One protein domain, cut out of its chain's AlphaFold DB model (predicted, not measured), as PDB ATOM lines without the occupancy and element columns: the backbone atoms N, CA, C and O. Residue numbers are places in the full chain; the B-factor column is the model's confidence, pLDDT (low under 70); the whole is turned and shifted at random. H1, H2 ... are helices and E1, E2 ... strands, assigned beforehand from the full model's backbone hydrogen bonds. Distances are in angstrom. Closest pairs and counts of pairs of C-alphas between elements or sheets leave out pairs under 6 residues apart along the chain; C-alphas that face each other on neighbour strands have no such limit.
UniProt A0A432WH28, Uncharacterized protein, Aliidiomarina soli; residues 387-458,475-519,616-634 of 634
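Overview. This is residues 387 to 458, 475 to 519 and 616 to 634 of the 634 residues of an uncharacterized protein of Aliidiomarina soli (UniProt A0A432WH28). Two antiparallel sheets lie partly face to face with their strands crossed, one of five strands and one of three, and the short helix H3 bridges them at one side, near E5 and E6. H1 grazes the three-stranded sheet, and H2 lies far out at one end. The printed part has 136 residues, in the order H1 E1 E2 H2 H3 E3 E4 E5 E6 E7 E8; the sheets run E4 E5 E2 E1 E8 and E3 E6 E7. The class is mixed, helices and strands, with under half of the residues in named elements. The whole is compact, with a radius of gyration of the C-alphas of 15.0 A and spans of 44 by 33 by 26 A.

Along the chain. H1, residues 387 to 392, begins at C-alpha 387 (94.936, 86.983, 91.594). E1, residues 394 to 399, is 17.1 A long and E2, residues 413 to 418, 16.9 A. H2 is residues 423 to 426 and H3 residues 430 to 435. E3, residues 442 to 446, is 13.2 A long; E4 is residues 478 to 481. E5, residues 490 to 496, is 17.5 A long. E6, residues 507 to 516, is the longest strand, 26.9 A, from C-alpha 507 (101.749, 93.922, 111.722). E7, residues 616 to 624, is 25.5 A long. E8, residues 630 to 633, ends at C-alpha 633 (104.888, 102.130, 99.573).

Arrangement. E1 and E2 form a hairpin, antiparallel at 166 degrees, with N 396 and O 416 2.9 A apart. E8 is an edge strand beside E1, with N 397 and O 632 at 2.8 A. On the other side of E2 is E5, with N 415 and O 494 at 2.8 A. E4 and E5 form a hairpin, with N 481 and O 493 at 2.7 A. In the other sheet E6 is the inner strand: N 444 of E3 and O 509 are 2.9 A apart, and N 512 and O 619 of E7 2.8 A. H3 is on the five-stranded sheet at a height over the sheet of 5.7 A; its closest C-alphas to E5 are Lys 430 and Ile 491, 5.5 A. H3 stands at the level of the sheet E3 E6 E7, where the C-alphas of Arg 433 and Ile 515 of E6 are closest, 4.7 A. H1 only grazes that sheet with residues 387 to 390; the C-alphas of Leu 389 and Tyr 619 of E7 are closest, 6.9 A. H2 is on neither sheet, and H2 and H3 meet only through their link. Every O i to N i+4 pair is within hydrogen-bond range in H1 and 1 of 2 in H3; H2 is too short for one.

Size, cuts and confidence. The farthest C-alphas, those of Gly 403 and Asn 519, are 46.2 A apart. Residues 459 to 474 and 520 to 615 are not printed; the gaps are 6.9 A and 12.4 A between C-alphas. The link from E1 to E2 is long. Mean pLDDT of the printed part is 81.7; residues 400 to 410 and 482 to 486 are among those under 70.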
ATOM      1  N   GLU A 387      93.486  87.021  91.807       90.12
ATOM      2  CA  GLU A 387      94.936  86.983  91.594       90.12
ATOM      3  C   GLU A 387      95.502  88.384  91.318       90.12
ATOM      4  O   GLU A 387      96.466  88.800  91.954       90.12
ATOM      5  N   LEU A 388      94.872  89.134  90.411       90.25
ATOM      6  CA  LEU A 388      95.299  90.487  90.056       90.25
ATOM      7  C   LEU A 388      95.053  91.489  91.183       90.25
ATOM      8  O   LEU A 388      95.831  92.422  91.326       90.25
ATOM      9  N   LEU A 389      94.020  91.293  92.007       89.94
ATOM     10  CA  LEU A 389      93.815  92.068  93.232       89.94
ATOM     11  C   LEU A 389      95.022  91.925  94.160       89.94
ATOM     12  O   LEU A 389      95.511  92.918  94.674       89.94
ATOM     13  N   GLN A 390      95.536  90.710  94.340       89.38
ATOM     14  CA  GLN A 390      96.698  90.472  95.199       89.38
ATOM     15  C   GLN A 390      98.005  91.022  94.615       89.38
ATOM     16  O   GLN A 390      98.916  91.351  95.364       89.38
ATOM     17  N   GLN A 391      98.104  91.124  93.290       89.31
ATOM     18  CA  GLN A 391      99.316  91.588  92.612       89.31
ATOM     19  C   GLN A 391      99.337  93.111  92.426       89.31
ATOM     20  O   GLN A 391     100.357  93.753  92.658       89.31
ATOM     21  N   GLN A 392      98.227  93.696  91.979       90.25
ATOM     22  CA  GLN A 392      98.192  95.067  91.463       90.25
ATOM     23  C   GLN A 392      97.607  96.092  92.427       90.25
ATOM     24  O   GLN A 392      97.676  97.292  92.156       90.25
ATOM     25  N   MET A 393      97.033  95.651  93.548       90.06
ATOM     26  CA  MET A 393      96.681  96.569  94.623       90.06
ATOM     27  C   MET A 393      97.945  97.224  95.166       90.06
ATOM     28  O   MET A 393      98.921  96.549  95.483       90.06
ATOM     29  N   ARG A 394      97.906  98.548  95.278       90.25
ATOM     30  CA  ARG A 394      99.002  99.332  95.843       90.25
ATOM     31  C   ARG A 394      98.652  99.820  97.224       90.25
ATOM     32  O   ARG A 394      97.485 100.115  97.505       90.25
ATOM     33  N   MET A 395      99.667  99.940  98.063       89.56
ATOM     34  CA  MET A 395      99.514 100.413  99.427       89.56
ATOM     35  C   MET A 395     100.552 101.486  99.738       89.56
ATOM     36  O   MET A 395     101.706 101.382  99.332       89.56
ATOM     37  N   VAL A 396     100.130 102.523 100.457       88.31
ATOM     38  CA  VAL A 396     101.035 103.507 101.056       88.31
ATOM     39  C   VAL A 396     100.763 103.568 102.547       88.31
ATOM     40  O   VAL A 396      99.636 103.836 102.963       88.31
ATOM     41  N   GLN A 397     101.796 103.332 103.347       87.25
ATOM     42  CA  GLN A 397     101.790 103.536 104.781       87.25
ATOM     43  C   GLN A 397     102.526 104.826 105.113       87.25
ATOM     44  O   GLN A 397     103.595 105.102 104.574       87.25
ATOM     45  N   TYR A 398     101.958 105.586 106.035       79.69
ATOM     46  CA  TYR A 398     102.516 106.824 106.538       79.69
ATOM     47  C   TYR A 398     102.459 106.806 108.070       79.69
ATOM     48  O   TYR A 398     101.438 106.427 108.652       79.69
ATOM     49  N   GLN A 399     103.529 107.234 108.735       75.44
ATOM     50  CA  GLN A 399     103.561 107.459 110.178       75.44
ATOM     51  C   GLN A 399     104.223 108.806 110.489       75.44
ATOM     52  O   GLN A 399     105.293 109.106 109.963       75.44
ATOM     53  N   HIS A 400     103.572 109.603 111.338       68.31
ATOM     54  CA  HIS A 400     104.098 110.852 111.894       68.31
ATOM     55  C   HIS A 400     104.049 110.833 113.421       68.31
ATOM     56  O   HIS A 400     103.162 110.213 114.020       68.31
ATOM     57  N   ALA A 401     104.926 111.607 114.055       57.31
ATOM     58  CA  ALA A 401     104.872 111.839 115.484       57.31
ATOM     59  C   ALA A 401     103.499 112.430 115.883       57.31
ATOM     60  O   ALA A 401     102.909 113.217 115.132       57.31
ATOM     61  N   PRO A 402     102.938 112.061 117.049       47.28
ATOM     62  CA  PRO A 402     101.687 112.643 117.533       47.28
ATOM     63  C   PRO A 402     101.774 114.180 117.596       47.28
ATOM     64  O   PRO A 402     102.643 114.724 118.273       47.28
ATOM     65  N   GLY A 403     100.872 114.887 116.903       47.31
ATOM     66  CA  GLY A 403     100.876 116.358 116.815       47.31
ATOM     67  C   GLY A 403     101.697 116.952 115.655       47.31
ATOM     68  O   GLY A 403     101.795 118.180 115.532       47.31
ATOM     69  N   GLU A 404     102.262 116.117 114.782       45.84
ATOM     70  CA  GLU A 404     102.915 116.536 113.539       45.84
ATOM     71  C   GLU A 404     102.063 116.182 112.311       45.84
ATOM     72  O   GLU A 404     101.766 115.023 112.057       45.84
ATOM     73  N   GLY A 405     101.637 117.199 111.552       46.75
ATOM     74  CA  GLY A 405     100.789 117.078 110.361       46.75
ATOM     75  C   GLY A 405     100.008 118.370 110.081       46.75
ATOM     76  O   GLY A 405      99.948 119.257 110.930       46.75
ATOM     77  N   PHE A 406      99.390 118.491 108.897       38.72
ATOM     78  CA  PHE A 406      98.528 119.640 108.542       38.72
ATOM     79  C   PHE A 406      97.189 119.664 109.306       38.72
ATOM     80  O   PHE A 406      96.463 120.657 109.260       38.72
ATOM     81  N   ALA A 407      96.867 118.592 110.028       42.38
ATOM     82  CA  ALA A 407      95.740 118.511 110.942       42.38
ATOM     83  C   ALA A 407      96.222 117.893 112.258       42.38
ATOM     84  O   ALA A 407      96.938 116.895 112.235       42.38
ATOM     85  N   GLU A 408      95.813 118.464 113.393       49.38
ATOM     86  CA  GLU A 408      95.882 117.827 114.714       49.38
ATOM     87  C   GLU A 408      95.020 116.545 114.685       49.38
ATOM     88  O   GLU A 408      93.858 116.543 115.081       49.38
ATOM     89  N   SER A 409      95.548 115.471 114.095       58.06
ATOM     90  CA  SER A 409      94.892 114.170 113.966       58.06
ATOM     91  C   SER A 409      95.242 113.305 115.175       58.06
ATOM     92  O   SER A 409      96.414 113.139 115.504       58.06
ATOM     93  N   GLU A 410      94.232 112.709 115.809       68.94
ATOM     94  CA  GLU A 410      94.381 111.736 116.909       68.94
ATOM     95  C   GLU A 410      95.081 110.433 116.461       68.94
ATOM     96  O   GLU A 410      95.550 109.652 117.295       68.94
ATOM     97  N   TYR A 411      95.181 110.211 115.144       79.62
ATOM     98  CA  TYR A 411      95.837 109.065 114.518       79.62
ATOM     99  C   TYR A 411      97.217 109.446 113.990       79.62
ATOM    100  O   TYR A 411      97.322 110.286 113.095       79.62
ATOM    101  N   SER A 412      98.255 108.800 114.528       81.06
ATOM    102  CA  SER A 412      99.660 108.978 114.138       81.06
ATOM    103  C   SER A 412     100.060 108.174 112.898       81.06
ATOM    104  O   SER A 412     101.126 108.395 112.332       81.06
ATOM    105  N   SER A 413      99.236 107.205 112.499       85.25
ATOM    106  CA  SER A 413      99.564 106.242 111.453       85.25
ATOM    107  C   SER A 413      98.401 106.046 110.488       85.25
ATOM    108  O   SER A 413      97.235 105.997 110.882       85.25
ATOM    109  N   HIS A 414      98.736 105.934 109.206       86.88
ATOM    110  CA  HIS A 414      97.802 105.877 108.088       86.88
ATOM    111  C   HIS A 414      98.242 104.768 107.137       86.88
ATOM    112  O   HIS A 414      99.434 104.581 106.904       86.88
ATOM    113  N   MET A 415      97.289 104.048 106.565       89.00
ATOM    114  CA  MET A 415      97.528 103.070 105.512       89.00
ATOM    115  C   MET A 415      96.456 103.219 104.443       89.00
ATOM    116  O   MET A 415      95.275 103.045 104.720       89.00
ATOM    117  N   SER A 416      96.870 103.541 103.226       88.62
ATOM    118  CA  SER A 416      96.000 103.859 102.099       88.62
ATOM    119  C   SER A 416      96.115 102.794 101.022       88.62
ATOM    120  O   SER A 416      97.223 102.396 100.667       88.62
ATOM    121  N   TRP A 417      94.984 102.373 100.456       89.25
ATOM    122  CA  TRP A 417      94.944 101.414  99.351       89.25
ATOM    123  C   TRP A 417      94.542 102.093  98.049       89.25
ATOM    124  O   TRP A 417      93.603 102.894  98.020       89.25
ATOM    125  N   PHE A 418      95.212 101.720  96.961       89.88
ATOM    126  CA  PHE A 418      94.991 102.270  95.630       89.88
ATOM    127  C   PHE A 418      94.695 101.162  94.630       89.88
ATOM    128  O   PHE A 418      95.363 100.128  94.594       89.88
ATOM    129  N   TYR A 419      93.676 101.413  93.815       89.50
ATOM    130  CA  TYR A 419      93.175 100.476  92.821       89.50
ATOM    131  C   TYR A 419      93.586 100.944  91.424       89.50
ATOM    132  O   TYR A 419      93.258 102.082  91.064       89.50
ATOM    133  N   PRO A 420      94.291 100.118  90.634       90.62
ATOM    134  CA  PRO A 420      94.706 100.509  89.297       90.62
ATOM    135  C   PRO A 420      93.489 100.717  88.377       90.62
ATOM    136  O   PRO A 420      92.410 100.174  88.628       90.62
ATOM    137  N   PRO A 421      93.632 101.500  87.300       90.06
ATOM    138  CA  PRO A 421      92.533 101.788  86.392       90.06
ATOM    139  C   PRO A 421      92.016 100.528  85.687       90.06
ATOM    140  O   PRO A 421      92.775  99.788  85.058       90.06
ATOM    141  N   VAL A 422      90.698 100.335  85.714       92.56
ATOM    142  CA  VAL A 422      90.006  99.243  85.009       92.56
ATOM    143  C   VAL A 422      88.772  99.767  84.276       92.56
ATOM    144  O   VAL A 422      88.235 100.823  84.610       92.56
ATOM    145  N   GLN A 423      88.266  99.026  83.288       93.38
ATOM    146  CA  GLN A 423      87.077  99.457  82.535       93.38
ATOM    147  C   GLN A 423      85.824  99.569  83.416       93.38
ATOM    148  O   GLN A 423      84.951 100.398  83.150       93.38
ATOM    149  N   SER A 424      85.705  98.765  84.475       91.00
ATOM    150  CA  SER A 424      84.557  98.834  85.385       91.00
ATOM    151  C   SER A 424      84.471 100.137  86.193       91.00
ATOM    152  O   SER A 424      83.394 100.451  86.712       91.00
ATOM    153  N   ASP A 425      85.535 100.949  86.231       89.44
ATOM    154  CA  ASP A 425      85.540 102.275  86.867       89.44
ATOM    155  C   ASP A 425      84.528 103.243  86.232       89.44
ATOM    156  O   ASP A 425      84.087 104.196  86.872       89.44
ATOM    157  N   PHE A 426      84.085 102.977  84.999       88.19
ATOM    158  CA  PHE A 426      82.987 103.715  84.368       88.19
ATOM    159  C   PHE A 426      81.627 103.548  85.074       88.19
ATOM    160  O   PHE A 426      80.694 104.316  84.806       88.19
ATOM    161  N   PHE A 427      81.487 102.536  85.935       85.31
ATOM    162  CA  PHE A 427      80.226 102.156  86.582       85.31
ATOM    163  C   PHE A 427      80.307 102.049  88.100       85.31
ATOM    164  O   PHE A 427      79.279 102.172  88.769       85.31
ATOM    165  N   LEU A 428      81.490 101.776  88.641       82.44
ATOM    166  CA  LEU A 428      81.720 101.671  90.073       82.44
ATOM    167  C   LEU A 428      82.445 102.919  90.557       82.44
ATOM    168  O   LEU A 428      83.567 103.201  90.144       82.44
ATOM    169  N   ASN A 429      81.813 103.660  91.472       76.25
ATOM    170  CA  ASN A 429      82.536 104.695  92.192       76.25
ATOM    171  C   ASN A 429      83.622 104.016  93.032       76.25
ATOM    172  O   ASN A 429      83.347 103.067  93.766       76.25
ATOM    173  N   LYS A 430      84.850 104.522  92.958       74.50
ATOM    174  CA  LYS A 430      85.992 103.970  93.696       74.50
ATOM    175  C   LYS A 430      85.755 103.965  95.213       74.50
ATOM    176  O   LYS A 430      86.145 103.008  95.874       74.50
ATOM    177  N   ARG A 431      85.000 104.945  95.743       69.69
ATOM    178  CA  ARG A 431      84.550 104.953  97.151       69.69
ATOM    179  C   ARG A 431      83.623 103.787  97.477       69.69
ATOM    180  O   ARG A 431      83.649 103.281  98.588       69.69
ATOM    181  N   ASP A 432      82.785 103.367  96.536       72.94
ATOM    182  CA  ASP A 432      81.852 102.261  96.756       72.94
ATOM    183  C   ASP A 432      82.570 100.913  96.650       72.94
ATOM    184  O   ASP A 432      82.217  99.985  97.376       72.94
ATOM    185  N   ARG A 433      83.618 100.838  95.814       81.81
ATOM    186  CA  ARG A 433      84.442  99.643  95.586       81.81
ATOM    187  C   ARG A 433      84.953  99.042  96.897       81.81
ATOM    188  O   ARG A 433      84.738  97.856  97.113       81.81
ATOM    189  N   ALA A 434      85.547  99.848  97.780       72.25
ATOM    190  CA  ALA A 434      86.042  99.390  99.089       72.25
ATOM    191  C   ALA A 434      85.304  99.993 100.297       72.25
ATOM    192  O   ALA A 434      85.579  99.638 101.445       72.25
ATOM    193  N   GLY A 435      84.367 100.915 100.060       66.12
ATOM    194  CA  GLY A 435      83.611 101.604 101.105       66.12
ATOM    195  C   GLY A 435      82.165 101.153 101.262       66.12
ATOM    196  O   GLY A 435      81.591 101.325 102.340       66.12
ATOM    197  N   GLY A 436      81.564 100.525 100.243       67.25
ATOM    198  CA  GLY A 436      80.167 100.077 100.291       67.25
ATOM    199  C   GLY A 436      79.889  99.062 101.407       67.25
ATOM    200  O   GLY A 436      78.782  99.009 101.942       67.25
ATOM    201  N   LEU A 437      80.915  98.308 101.807       72.38
ATOM    202  CA  LEU A 437      80.874  97.305 102.871       72.38
ATOM    203  C   LEU A 437      81.984  97.517 103.911       72.38
ATOM    204  O   LEU A 437      82.403  96.565 104.554       72.38
ATOM    205  N   HIS A 438      82.435  98.758 104.115       74.25
ATOM    206  CA  HIS A 438      83.524  99.092 105.046       74.25
ATOM    207  C   HIS A 438      83.333  98.532 106.471       74.25
ATOM    208  O   HIS A 438      84.308  98.219 107.136       74.25
ATOM    209  N   VAL A 439      82.088  98.357 106.934       75.50
ATOM    210  CA  VAL A 439      81.768  97.742 108.241       75.50
ATOM    211  C   VAL A 439      82.098  96.250 108.332       75.50
ATOM    212  O   VAL A 439      82.136  95.703 109.428       75.50
ATOM    213  N   LEU A 440      82.267  95.582 107.189       82.25
ATOM    214  CA  LEU A 440      82.709  94.192 107.107       82.25
ATOM    215  C   LEU A 440      84.232  94.089 106.967       82.25
ATOM    216  O   LEU A 440      84.746  92.976 106.989       82.25
ATOM    217  N   ALA A 441      84.942  95.214 106.815       87.50
ATOM    218  CA  ALA A 441      86.393  95.200 106.836       87.50
ATOM    219  C   ALA A 441      86.885  94.828 108.238       87.50
ATOM    220  O   ALA A 441      86.402  95.372 109.235       87.50
ATOM    221  N   THR A 442      87.843  93.909 108.315       90.94
ATOM    222  CA  THR A 442      88.448  93.491 109.585       90.94
ATOM    223  C   THR A 442      89.933  93.796 109.587       90.94
ATOM    224  O   THR A 442      90.606  93.618 108.572       90.94
ATOM    225  N   PHE A 443      90.429  94.217 110.746       92.75
ATOM    226  CA  PHE A 443      91.829  94.547 110.972       92.75
ATOM    227  C   PHE A 443      92.263  93.880 112.271       92.75
ATOM    228  O   PHE A 443      91.853  94.306 113.349       92.75
ATOM    229  N   ASP A 444      93.054  92.818 112.154       94.88
ATOM    230  CA  ASP A 444      93.626  92.109 113.296       94.88
ATOM    231  C   ASP A 444      95.093  92.523 113.440       94.88
ATOM    232  O   ASP A 444      95.888  92.325 112.519       94.88
ATOM    233  N   PHE A 445      95.454  93.113 114.576       95.38
ATOM    234  CA  PHE A 445      96.807  93.602 114.841       95.38
ATOM    235  C   PHE A 445      97.619  92.571 115.627       95.38
ATOM    236  O   PHE A 445      97.080  91.868 116.483       95.38
ATOM    237  N   TYR A 446      98.921  92.496 115.349       96.12
ATOM    238  CA  TYR A 446      99.844  91.563 115.999       96.12
ATOM    239  C   TYR A 446     101.141  92.260 116.398       96.12
ATOM    240  O   TYR A 446     101.593  93.173 115.705       96.12
ATOM    241  N   ASP A 447     101.751  91.814 117.493       94.50
ATOM    242  CA  ASP A 447     103.060  92.284 117.947       94.50
ATOM    243  C   ASP A 447     104.218  91.638 117.157       94.50
ATOM    244  O   ASP A 447     104.018  90.827 116.249       94.50
ATOM    245  N   GLU A 448     105.463  91.985 117.499       93.31
ATOM    246  CA  GLU A 448     106.668  91.426 116.861       93.31
ATOM    247  C   GLU A 448     106.820  89.904 117.047       93.31
ATOM    248  O   GLU A 448     107.577  89.258 116.319       93.31
ATOM    249  N   GLN A 449     106.153  89.316 118.045       93.50
ATOM    250  CA  GLN A 449     106.152  87.876 118.294       93.50
ATOM    251  C   GLN A 449     105.023  87.157 117.538       93.50
ATOM    252  O   GLN A 449     104.995  85.922 117.528       93.50
ATOM    253  N   GLY A 450     104.146  87.905 116.863       91.88
ATOM    254  CA  GLY A 450     102.982  87.390 116.152       91.88
ATOM    255  C   GLY A 450     101.796  87.083 117.069       91.88
ATOM    256  O   GLY A 450     100.890  86.356 116.654       91.88
ATOM    257  N   GLU A 451     101.791  87.596 118.301       95.38
ATOM    258  CA  GLU A 451     100.662  87.457 119.220       95.38
ATOM    259  C   GLU A 451      99.634  88.580 118.978       95.38
ATOM    260  O   GLU A 451     100.025  89.707 118.665       95.38
ATOM    261  N   PRO A 452      98.317  88.301 119.081       94.44
ATOM    262  CA  PRO A 452      97.281  89.308 118.861       94.44
ATOM    263  C   PRO A 452      97.375  90.480 119.841       94.44
ATOM    264  O   PRO A 452      97.585  90.285 121.041       94.44
ATOM    265  N   VAL A 453      97.132  91.685 119.332       93.31
ATOM    266  CA  VAL A 453      97.103  92.931 120.099       93.31
ATOM    267  C   VAL A 453      95.698  93.526 120.037       93.31
ATOM    268  O   VAL A 453      95.122  93.663 118.959       93.31
ATOM    269  N   GLU A 454      95.140  93.885 121.193       90.25
ATOM    270  CA  GLU A 454      93.780  94.417 121.296       90.25
ATOM    271  C   GLU A 454      93.788  95.948 121.402       90.25
ATOM    272  O   GLU A 454      94.711  96.544 121.961       90.25
ATOM    273  N   ALA A 455      92.750  96.588 120.863       87.12
ATOM    274  CA  ALA A 455      92.503  98.010 121.068       87.12
ATOM    275  C   ALA A 455      92.176  98.275 122.546       87.12
ATOM    276  O   ALA A 455      91.405  97.532 123.159       87.12
ATOM    277  N   LEU A 456      92.741  99.336 123.114       84.31
ATOM    278  CA  LEU A 456      92.359  99.808 124.437       84.31
ATOM    279  C   LEU A 456      90.948 100.406 124.375       84.31
ATOM    280  O   LEU A 456      90.583 101.085 123.415       84.31
ATOM    281  N   GLU A 457      90.147 100.136 125.405       72.25
ATOM    282  CA  GLU A 457      88.836 100.767 125.561       72.25
ATOM    283  C   GLU A 457      89.032 102.279 125.773       72.25
ATOM    284  O   GLU A 457      89.863 102.655 126.610       72.25
ATOM    285  N   PRO A 458      88.285 103.147 125.065       65.50
ATOM    286  CA  PRO A 458      88.352 104.579 125.312       65.50
ATOM    287  C   PRO A 458      87.979 104.870 126.771       65.50
ATOM    288  O   PRO A 458      87.003 104.329 127.296       65.50
ATOM    289  N   ALA A 475      88.925 109.183 120.818       53.53
ATOM    290  CA  ALA A 475      89.988 108.609 119.995       53.53
ATOM    291  C   ALA A 475      89.948 107.072 120.070       53.53
ATOM    292  O   ALA A 475      90.269 106.467 121.094       53.53
ATOM    293  N   ARG A 476      89.522 106.424 118.982       74.25
ATOM    294  CA  ARG A 476      89.565 104.962 118.845       74.25
ATOM    295  C   ARG A 476      90.993 104.536 118.530       74.25
ATOM    296  O   ARG A 476      91.756 105.306 117.959       74.25
ATOM    297  N   ALA A 477      91.340 103.282 118.819       84.25
ATOM    298  CA  ALA A 477      92.651 102.762 118.426       84.25
ATOM    299  C   ALA A 477      92.872 102.804 116.908       84.25
ATOM    300  O   ALA A 477      93.989 103.036 116.444       84.25
ATOM    301  N   TYR A 478      91.798 102.623 116.135       87.75
ATOM    302  CA  TYR A 478      91.807 102.763 114.687       87.75
ATOM    303  C   TYR A 478      90.424 103.112 114.119       87.75
ATOM    304  O   TYR A 478      89.381 102.852 114.728       87.75
ATOM    305  N   GLU A 479      90.419 103.657 112.907       86.44
ATOM    306  CA  GLU A 479      89.247 103.948 112.089       86.44
ATOM    307  C   GLU A 479      89.550 103.645 110.618       86.44
ATOM    308  O   GLU A 479      90.589 104.032 110.095       86.44
ATOM    309  N   TYR A 480      88.623 102.997 109.910       85.56
ATOM    310  CA  TYR A 480      88.713 102.845 108.458       85.56
ATOM    311  C   TYR A 480      87.841 103.890 107.748       85.56
ATOM    312  O   TYR A 480      86.606 103.845 107.788       85.56
ATOM    313  N   GLN A 481      88.494 104.843 107.086       82.12
ATOM    314  CA  GLN A 481      87.873 105.914 106.322       82.12
ATOM    315  C   GLN A 481      87.746 105.526 104.844       82.12
ATOM    316  O   GLN A 481      88.719 105.226 104.160       82.12
ATOM    317  N   HIS A 482      86.518 105.582 104.325       69.62
ATOM    318  CA  HIS A 482      86.203 105.225 102.933       69.62
ATOM    319  C   HIS A 482      85.639 106.390 102.097       69.62
ATOM    320  O   HIS A 482      85.302 106.209 100.929       69.62
ATOM    321  N   ARG A 483      85.444 107.583 102.692       61.59
ATOM    322  CA  ARG A 483      84.696 108.692 102.052       61.59
ATOM    323  C   ARG A 483      85.504 109.939 101.711       61.59
ATOM    324  O   ARG A 483      85.039 110.708 100.863       61.59
ATOM    325  N   LYS A 484      86.671 110.159 102.317       59.78
ATOM    326  CA  LYS A 484      87.544 111.276 101.935       59.78
ATOM    327  C   LYS A 484      88.286 110.879 100.661       59.78
ATOM    328  O   LYS A 484      88.881 109.813 100.615       59.78
ATOM    329  N   ILE A 485      88.159 111.680  99.603       57.25
ATOM    330  CA  ILE A 485      89.008 111.524  98.417       57.25
ATOM    331  C   ILE A 485      89.914 112.730  98.371       57.25
ATOM    332  O   ILE A 485      89.432 113.843  98.162       57.25
ATOM    333  N   GLU A 486      91.198 112.455  98.514       64.12
ATOM    334  CA  GLU A 486      92.282 113.368  98.170       64.12
ATOM    335  C   GLU A 486      92.965 112.913  96.863       64.12
ATOM    336  O   GLU A 486      93.467 113.752  96.126       64.12
ATOM    337  N   TYR A 487      92.841 111.626  96.483       72.06
ATOM    338  CA  TYR A 487      93.493 111.030  95.305       72.06
ATOM    339  C   TYR A 487      92.526 110.270  94.391       72.06
ATOM    340  O   TYR A 487      91.683 109.509  94.880       72.06
ATOM    341  N   PRO A 488      92.672 110.369  93.058       72.62
ATOM    342  CA  PRO A 488      91.712 109.807  92.116       72.62
ATOM    343  C   PRO A 488      91.618 108.276  92.135       72.62
ATOM    344  O   PRO A 488      90.602 107.773  91.665       72.62
ATOM    345  N   PHE A 489      92.604 107.528  92.651       82.12
ATOM    346  CA  PHE A 489      92.617 106.048  92.677       82.12
ATOM    347  C   PHE A 489      92.587 105.422  94.077       82.12
ATOM    348  O   PHE A 489      92.557 104.195  94.196       82.12
ATOM    349  N   MET A 490      92.560 106.236  95.133       85.44
ATOM    350  CA  MET A 490      92.446 105.734  96.501       85.44
ATOM    351  C   MET A 490      91.051 105.145  96.727       85.44
ATOM    352  O   MET A 490      90.037 105.758  96.384       85.44
ATOM    353  N   ILE A 491      91.000 103.950  97.310       84.19
ATOM    354  CA  ILE A 491      89.749 103.233  97.594       84.19
ATOM    355  C   ILE A 491      89.394 103.216  99.082       84.19
ATOM    356  O   ILE A 491      88.225 103.055  99.429       84.19
ATOM    357  N   GLY A 492      90.369 103.426  99.962       85.31
ATOM    358  CA  GLY A 492      90.153 103.496 101.401       85.31
ATOM    359  C   GLY A 492      91.444 103.761 102.158       85.31
ATOM    360  O   GLY A 492      92.536 103.641 101.596       85.31
ATOM    361  N   GLN A 493      91.296 104.113 103.431       87.44
ATOM    362  CA  GLN A 493      92.397 104.445 104.321       87.44
ATOM    363  C   GLN A 493      92.110 103.949 105.741       87.44
ATOM    364  O   GLN A 493      91.046 104.213 106.294       87.44
ATOM    365  N   LEU A 494      93.048 103.226 106.343       89.00
ATOM    366  CA  LEU A 494      93.037 102.858 107.754       89.00
ATOM    367  C   LEU A 494      93.880 103.866 108.522       89.00
ATOM    368  O   LEU A 494      95.073 104.001 108.270       89.00
ATOM    369  N   LEU A 495      93.249 104.536 109.470       88.25
ATOM    370  CA  LEU A 495      93.873 105.417 110.441       88.25
ATOM    371  C   LEU A 495      94.029 104.661 111.748       88.25
ATOM    372  O   LEU A 495      93.091 103.991 112.168       88.25
ATOM    373  N   PHE A 496      95.178 104.754 112.401       88.56
ATOM    374  CA  PHE A 496      95.382 104.128 113.701       88.56
ATOM    375  C   PHE A 496      96.405 104.880 114.548       88.56
ATOM    376  O   PHE A 496      97.239 105.635 114.046       88.56
ATOM    377  N   ASN A 497      96.306 104.688 115.858       88.31
ATOM    378  CA  ASN A 497      97.260 105.192 116.830       88.31
ATOM    379  C   ASN A 497      97.863 103.994 117.582       88.31
ATOM    380  O   ASN A 497      97.151 103.367 118.370       88.31
ATOM    381  N   PRO A 498      99.144 103.652 117.352       88.25
ATOM    382  CA  PRO A 498      99.803 102.526 118.008       88.25
ATOM    383  C   PRO A 498      99.763 102.573 119.543       88.25
ATOM    384  O   PRO A 498      99.737 101.517 120.169       88.25
ATOM    385  N   ASP A 499      99.692 103.765 120.150       87.06
ATOM    386  CA  ASP A 499      99.660 103.936 121.611       87.06
ATOM    387  C   ASP A 499      98.312 103.534 122.236       87.06
ATOM    388  O   ASP A 499      98.203 103.369 123.451       87.06
ATOM    389  N   GLN A 500      97.277 103.358 121.412       88.06
ATOM    390  CA  GLN A 500      95.927 102.974 121.832       88.06
ATOM    391  C   GLN A 500      95.705 101.452 121.781       88.06
ATOM    392  O   GLN A 500      94.570 100.980 121.717       88.06
ATOM    393  N   PHE A 501      96.780 100.664 121.811       90.44
ATOM    394  CA  PHE A 501      96.754  99.202 121.783       90.44
ATOM    395  C   PHE A 501      97.381  98.599 123.053       90.44
ATOM    396  O   PHE A 501      98.206  99.218 123.722       90.44
ATOM    397  N   THR A 502      97.017  97.359 123.406       92.06
ATOM    398  CA  THR A 502      97.542  96.661 124.602       92.06
ATOM    399  C   THR A 502      99.055  96.419 124.569       92.06
ATOM    400  O   THR A 502      99.668  96.180 125.611       92.06
ATOM    401  N   ALA A 503      99.644  96.439 123.375       91.25
ATOM    402  CA  ALA A 503     101.070  96.360 123.086       91.25
ATOM    403  C   ALA A 503     101.343  97.096 121.763       91.25
ATOM    404  O   ALA A 503     100.405  97.404 121.034       91.25
ATOM    405  N   GLN A 504     102.611  97.351 121.431       91.00
ATOM    406  CA  GLN A 504     102.962  97.980 120.156       91.00
ATOM    407  C   GLN A 504     102.600  97.041 118.988       91.00
ATOM    408  O   GLN A 504     103.164  95.943 118.912       91.00
ATOM    409  N   PRO A 505     101.703  97.435 118.067       93.06
ATOM    410  CA  PRO A 505     101.411  96.631 116.891       93.06
ATOM    411  C   PRO A 505     102.586  96.692 115.900       93.06
ATOM    412  O   PRO A 505     103.093  97.767 115.589       93.06
ATOM    413  N   ALA A 506     103.006  95.532 115.395       93.88
ATOM    414  CA  ALA A 506     104.087  95.373 114.419       93.88
ATOM    415  C   ALA A 506     103.589  94.895 113.045       93.88
ATOM    416  O   ALA A 506     104.282  95.047 112.040       93.88
ATOM    417  N   SER A 507     102.396  94.303 112.979       94.44
ATOM    418  CA  SER A 507     101.749  93.922 111.722       94.44
ATOM    419  C   SER A 507     100.230  93.990 111.838       94.44
ATOM    420  O   SER A 507      99.673  93.973 112.939       94.44
ATOM    421  N   VAL A 508      99.561  94.062 110.691       94.75
ATOM    422  CA  VAL A 508      98.103  94.017 110.587       94.75
ATOM    423  C   VAL A 508      97.688  93.011 109.522       94.75
ATOM    424  O   VAL A 508      98.228  92.992 108.415       94.75
ATOM    425  N   LYS A 509      96.701  92.177 109.844       95.38
ATOM    426  CA  LYS A 509      95.953  91.391 108.863       95.38
ATOM    427  C   LYS A 509      94.686  92.142 108.520       95.38
ATOM    428  O   LYS A 509      93.799  92.285 109.360       95.38
ATOM    429  N   ALA A 510      94.619  92.629 107.291       92.44
ATOM    430  CA  ALA A 510      93.462  93.322 106.763       92.44
ATOM    431  C   ALA A 510      92.647  92.375 105.882       92.44
ATOM    432  O   ALA A 510      93.198  91.660 105.043       92.44
ATOM    433  N   LYS A 511      91.325  92.410 106.047       92.25
ATOM    434  CA  LYS A 511      90.376  91.832 105.093       92.25
ATOM    435  C   LYS A 511      89.470  92.932 104.598       92.25
ATOM    436  O   LYS A 511      88.678  93.473 105.367       92.25
ATOM    437  N   LEU A 512      89.614  93.286 103.327       90.19
ATOM    438  CA  LEU A 512      88.864  94.364 102.704       90.19
ATOM    439  C   LEU A 512      87.813  93.783 101.747       90.19
ATOM    440  O   LEU A 512      88.170  93.155 100.748       90.19
ATOM    441  N   PRO A 513      86.514  93.985 102.017       89.25
ATOM    442  CA  PRO A 513      85.448  93.600 101.104       89.25
ATOM    443  C   PRO A 513      85.420  94.543  99.892       89.25
ATOM    444  O   PRO A 513      85.102  95.725 100.016       89.25
ATOM    445  N   MET A 514      85.712  93.995  98.714       88.38
ATOM    446  CA  MET A 514      85.816  94.708  97.444       88.38
ATOM    447  C   MET A 514      84.647  94.362  96.520       88.38
ATOM    448  O   MET A 514      84.495  93.221  96.079       88.38
ATOM    449  N   ILE A 515      83.826  95.355  96.187       88.00
ATOM    450  CA  ILE A 515      82.795  95.228  95.154       88.00
ATOM    451  C   ILE A 515      83.472  95.356  93.794       88.00
ATOM    452  O   ILE A 515      84.023  96.402  93.472       88.00
ATOM    453  N   VAL A 516      83.379  94.323  92.969       89.19
ATOM    454  CA  VAL A 516      83.927  94.318  91.609       89.19
ATOM    455  C   VAL A 516      82.828  94.089  90.574       89.19
ATOM    456  O   VAL A 516      81.763  93.552  90.888       89.19
ATOM    457  N   ALA A 517      83.085  94.453  89.318       88.88
ATOM    458  CA  ALA A 517      82.182  94.200  88.194       88.88
ATOM    459  C   ALA A 517      82.902  93.480  87.034       88.88
ATOM    460  O   ALA A 517      83.107  94.065  85.969       88.88
ATOM    461  N   PRO A 518      83.264  92.189  87.199       89.31
ATOM    462  CA  PRO A 518      84.024  91.443  86.193       89.31
ATOM    463  C   PRO A 518      83.205  91.092  84.948       89.31
ATOM    464  O   PRO A 518      83.760  90.796  83.894       89.31
ATOM    465  N   ASN A 519      81.874  91.134  85.056       86.88
ATOM    466  CA  ASN A 519      80.948  90.729  84.001       86.88
ATOM    467  C   ASN A 519      80.339  91.933  83.276       86.88
ATOM    468  O   ASN A 519      79.131  91.953  83.024       86.88
ATOM    469  N   LEU A 616      81.360  90.244  95.245       88.62
ATOM    470  CA  LEU A 616      82.210  90.603  96.367       88.62
ATOM    471  C   LEU A 616      83.458  89.724  96.323       88.62
ATOM    472  O   LEU A 616      83.326  88.502  96.393       88.62
ATOM    473  N   HIS A 617      84.634  90.335  96.225       89.94
ATOM    474  CA  HIS A 617      85.898  89.670  96.531       89.94
ATOM    475  C   HIS A 617      86.428  90.175  97.862       89.94
ATOM    476  O   HIS A 617      86.240  91.334  98.217       89.94
ATOM    477  N   GLU A 618      87.084  89.299  98.604       88.06
ATOM    478  CA  GLU A 618      87.772  89.666  99.833       88.06
ATOM    479  C   GLU A 618      89.255  89.830  99.506       88.06
ATOM    480  O   GLU A 618      89.921  88.881  99.093       88.06
ATOM    481  N   TYR A 619      89.758  91.056  99.626       90.62
ATOM    482  CA  TYR A 619      91.185  91.326  99.549       90.62
ATOM    483  C   TYR A 619      91.785  91.103 100.935       90.62
ATOM    484  O   TYR A 619      91.599  91.915 101.842       90.62
ATOM    485  N   GLU A 620      92.447  89.962 101.106       91.88
ATOM    486  CA  GLU A 620      93.161  89.614 102.332       91.88
ATOM    487  C   GLU A 620      94.646  89.921 102.176       91.88
ATOM    488  O   GLU A 620      95.259  89.484 101.205       91.88
ATOM    489  N   VAL A 621      95.228  90.626 103.141       91.62
ATOM    490  CA  VAL A 621      96.663  90.912 103.151       91.62
ATOM    491  C   VAL A 621      97.190  90.978 104.582       91.62
ATOM    492  O   VAL A 621      96.499  91.430 105.495       91.62
ATOM    493  N   GLU A 622      98.417  90.510 104.781       92.69
ATOM    494  CA  GLU A 622      99.176  90.680 106.019       92.69
ATOM    495  C   GLU A 622     100.321  91.645 105.742       92.69
ATOM    496  O   GLU A 622     101.140  91.397 104.856       92.69
ATOM    497  N   LEU A 623     100.352  92.755 106.474       90.88
ATOM    498  CA  LEU A 623     101.275  93.854 106.225       90.88
ATOM    499  C   LEU A 623     102.098  94.137 107.484       90.88
ATOM    500  O   LEU A 623     101.515  94.257 108.567       90.88
ATOM    501  N   PRO A 624     103.432  94.261 107.373       91.56
ATOM    502  CA  PRO A 624     104.220  94.850 108.446       91.56
ATOM    503  C   PRO A 624     103.820  96.321 108.615       91.56
ATOM    504  O   PRO A 624     103.497  96.990 107.636       91.56
ATOM    505  N   LEU A 625     103.840  96.813 109.851       89.06
ATOM    506  CA  LEU A 625     103.609  98.220 110.154       89.06
ATOM    507  C   LEU A 625     104.947  98.937 110.341       89.06
ATOM    508  O   LEU A 625     105.872  98.389 110.941       89.06
ATOM    509  N   LEU A 626     105.023 100.175 109.857       83.56
ATOM    510  CA  LEU A 626     106.128 101.077 110.155       83.56
ATOM    511  C   LEU A 626     106.351 101.214 111.669       83.56
ATOM    512  O   LEU A 626     105.416 101.225 112.471       83.56
ATOM    513  N   SER A 627     107.627 101.303 112.042       70.31
ATOM    514  CA  SER A 627     108.071 101.578 113.404       70.31
ATOM    515  C   SER A 627     108.808 102.919 113.420       70.31
ATOM    516  O   SER A 627     110.010 102.967 113.154       70.31
ATOM    517  N   GLY A 628     108.090 103.997 113.728       66.62
ATOM    518  CA  GLY A 628     108.635 105.360 113.760       66.62
ATOM    519  C   GLY A 628     108.254 106.181 112.530       66.62
ATOM    520  O   GLY A 628     107.529 105.700 111.663       66.62
ATOM    521  N   ASP A 629     108.709 107.432 112.481       61.81
ATOM    522  CA  ASP A 629     108.340 108.362 111.412       61.81
ATOM    523  C   ASP A 629     108.863 107.894 110.055       61.81
ATOM    524  O   ASP A 629     110.030 107.517 109.911       61.81
ATOM    525  N   GLY A 630     107.991 107.912 109.049       64.62
ATOM    526  CA  GLY A 630     108.352 107.462 107.715       64.62
ATOM    527  C   GLY A 630     107.164 107.194 106.803       64.62
ATOM    528  O   GLY A 630     106.000 107.231 107.206       64.62
ATOM    529  N   ILE A 631     107.492 106.910 105.544       67.50
ATOM    530  CA  ILE A 631     106.548 106.549 104.490       67.50
ATOM    531  C   ILE A 631     107.071 105.280 103.823       67.50
ATOM    532  O   ILE A 631     108.257 105.184 103.515       67.50
ATOM    533  N   GLN A 632     106.196 104.307 103.600       75.56
ATOM    534  CA  GLN A 632     106.519 103.085 102.874       75.56
ATOM    535  C   GLN A 632     105.419 102.788 101.867       75.56
ATOM    536  O   GLN A 632     104.252 102.691 102.232       75.56
ATOM    537  N   ALA A 633     105.798 102.592 100.609       76.31
ATOM    538  CA  ALA A 633     104.888 102.130  99.573       76.31
ATOM    539  C   ALA A 633     105.218 100.694  99.154       76.31
ATOM    540  O   ALA A 633     106.396 100.319  99.111       76.31
ATOM    541  N   GLN A 634     104.176  99.911  98.870       67.06
ATOM    542  CA  GLN A 634     104.240  98.531  98.380       67.06
ATOM    543  C   GLN A 634     103.342  98.343  97.158       67.06
ATOM    544  O   GLN A 634     102.231  98.934  97.121       67.06
TER     545      GLN A 634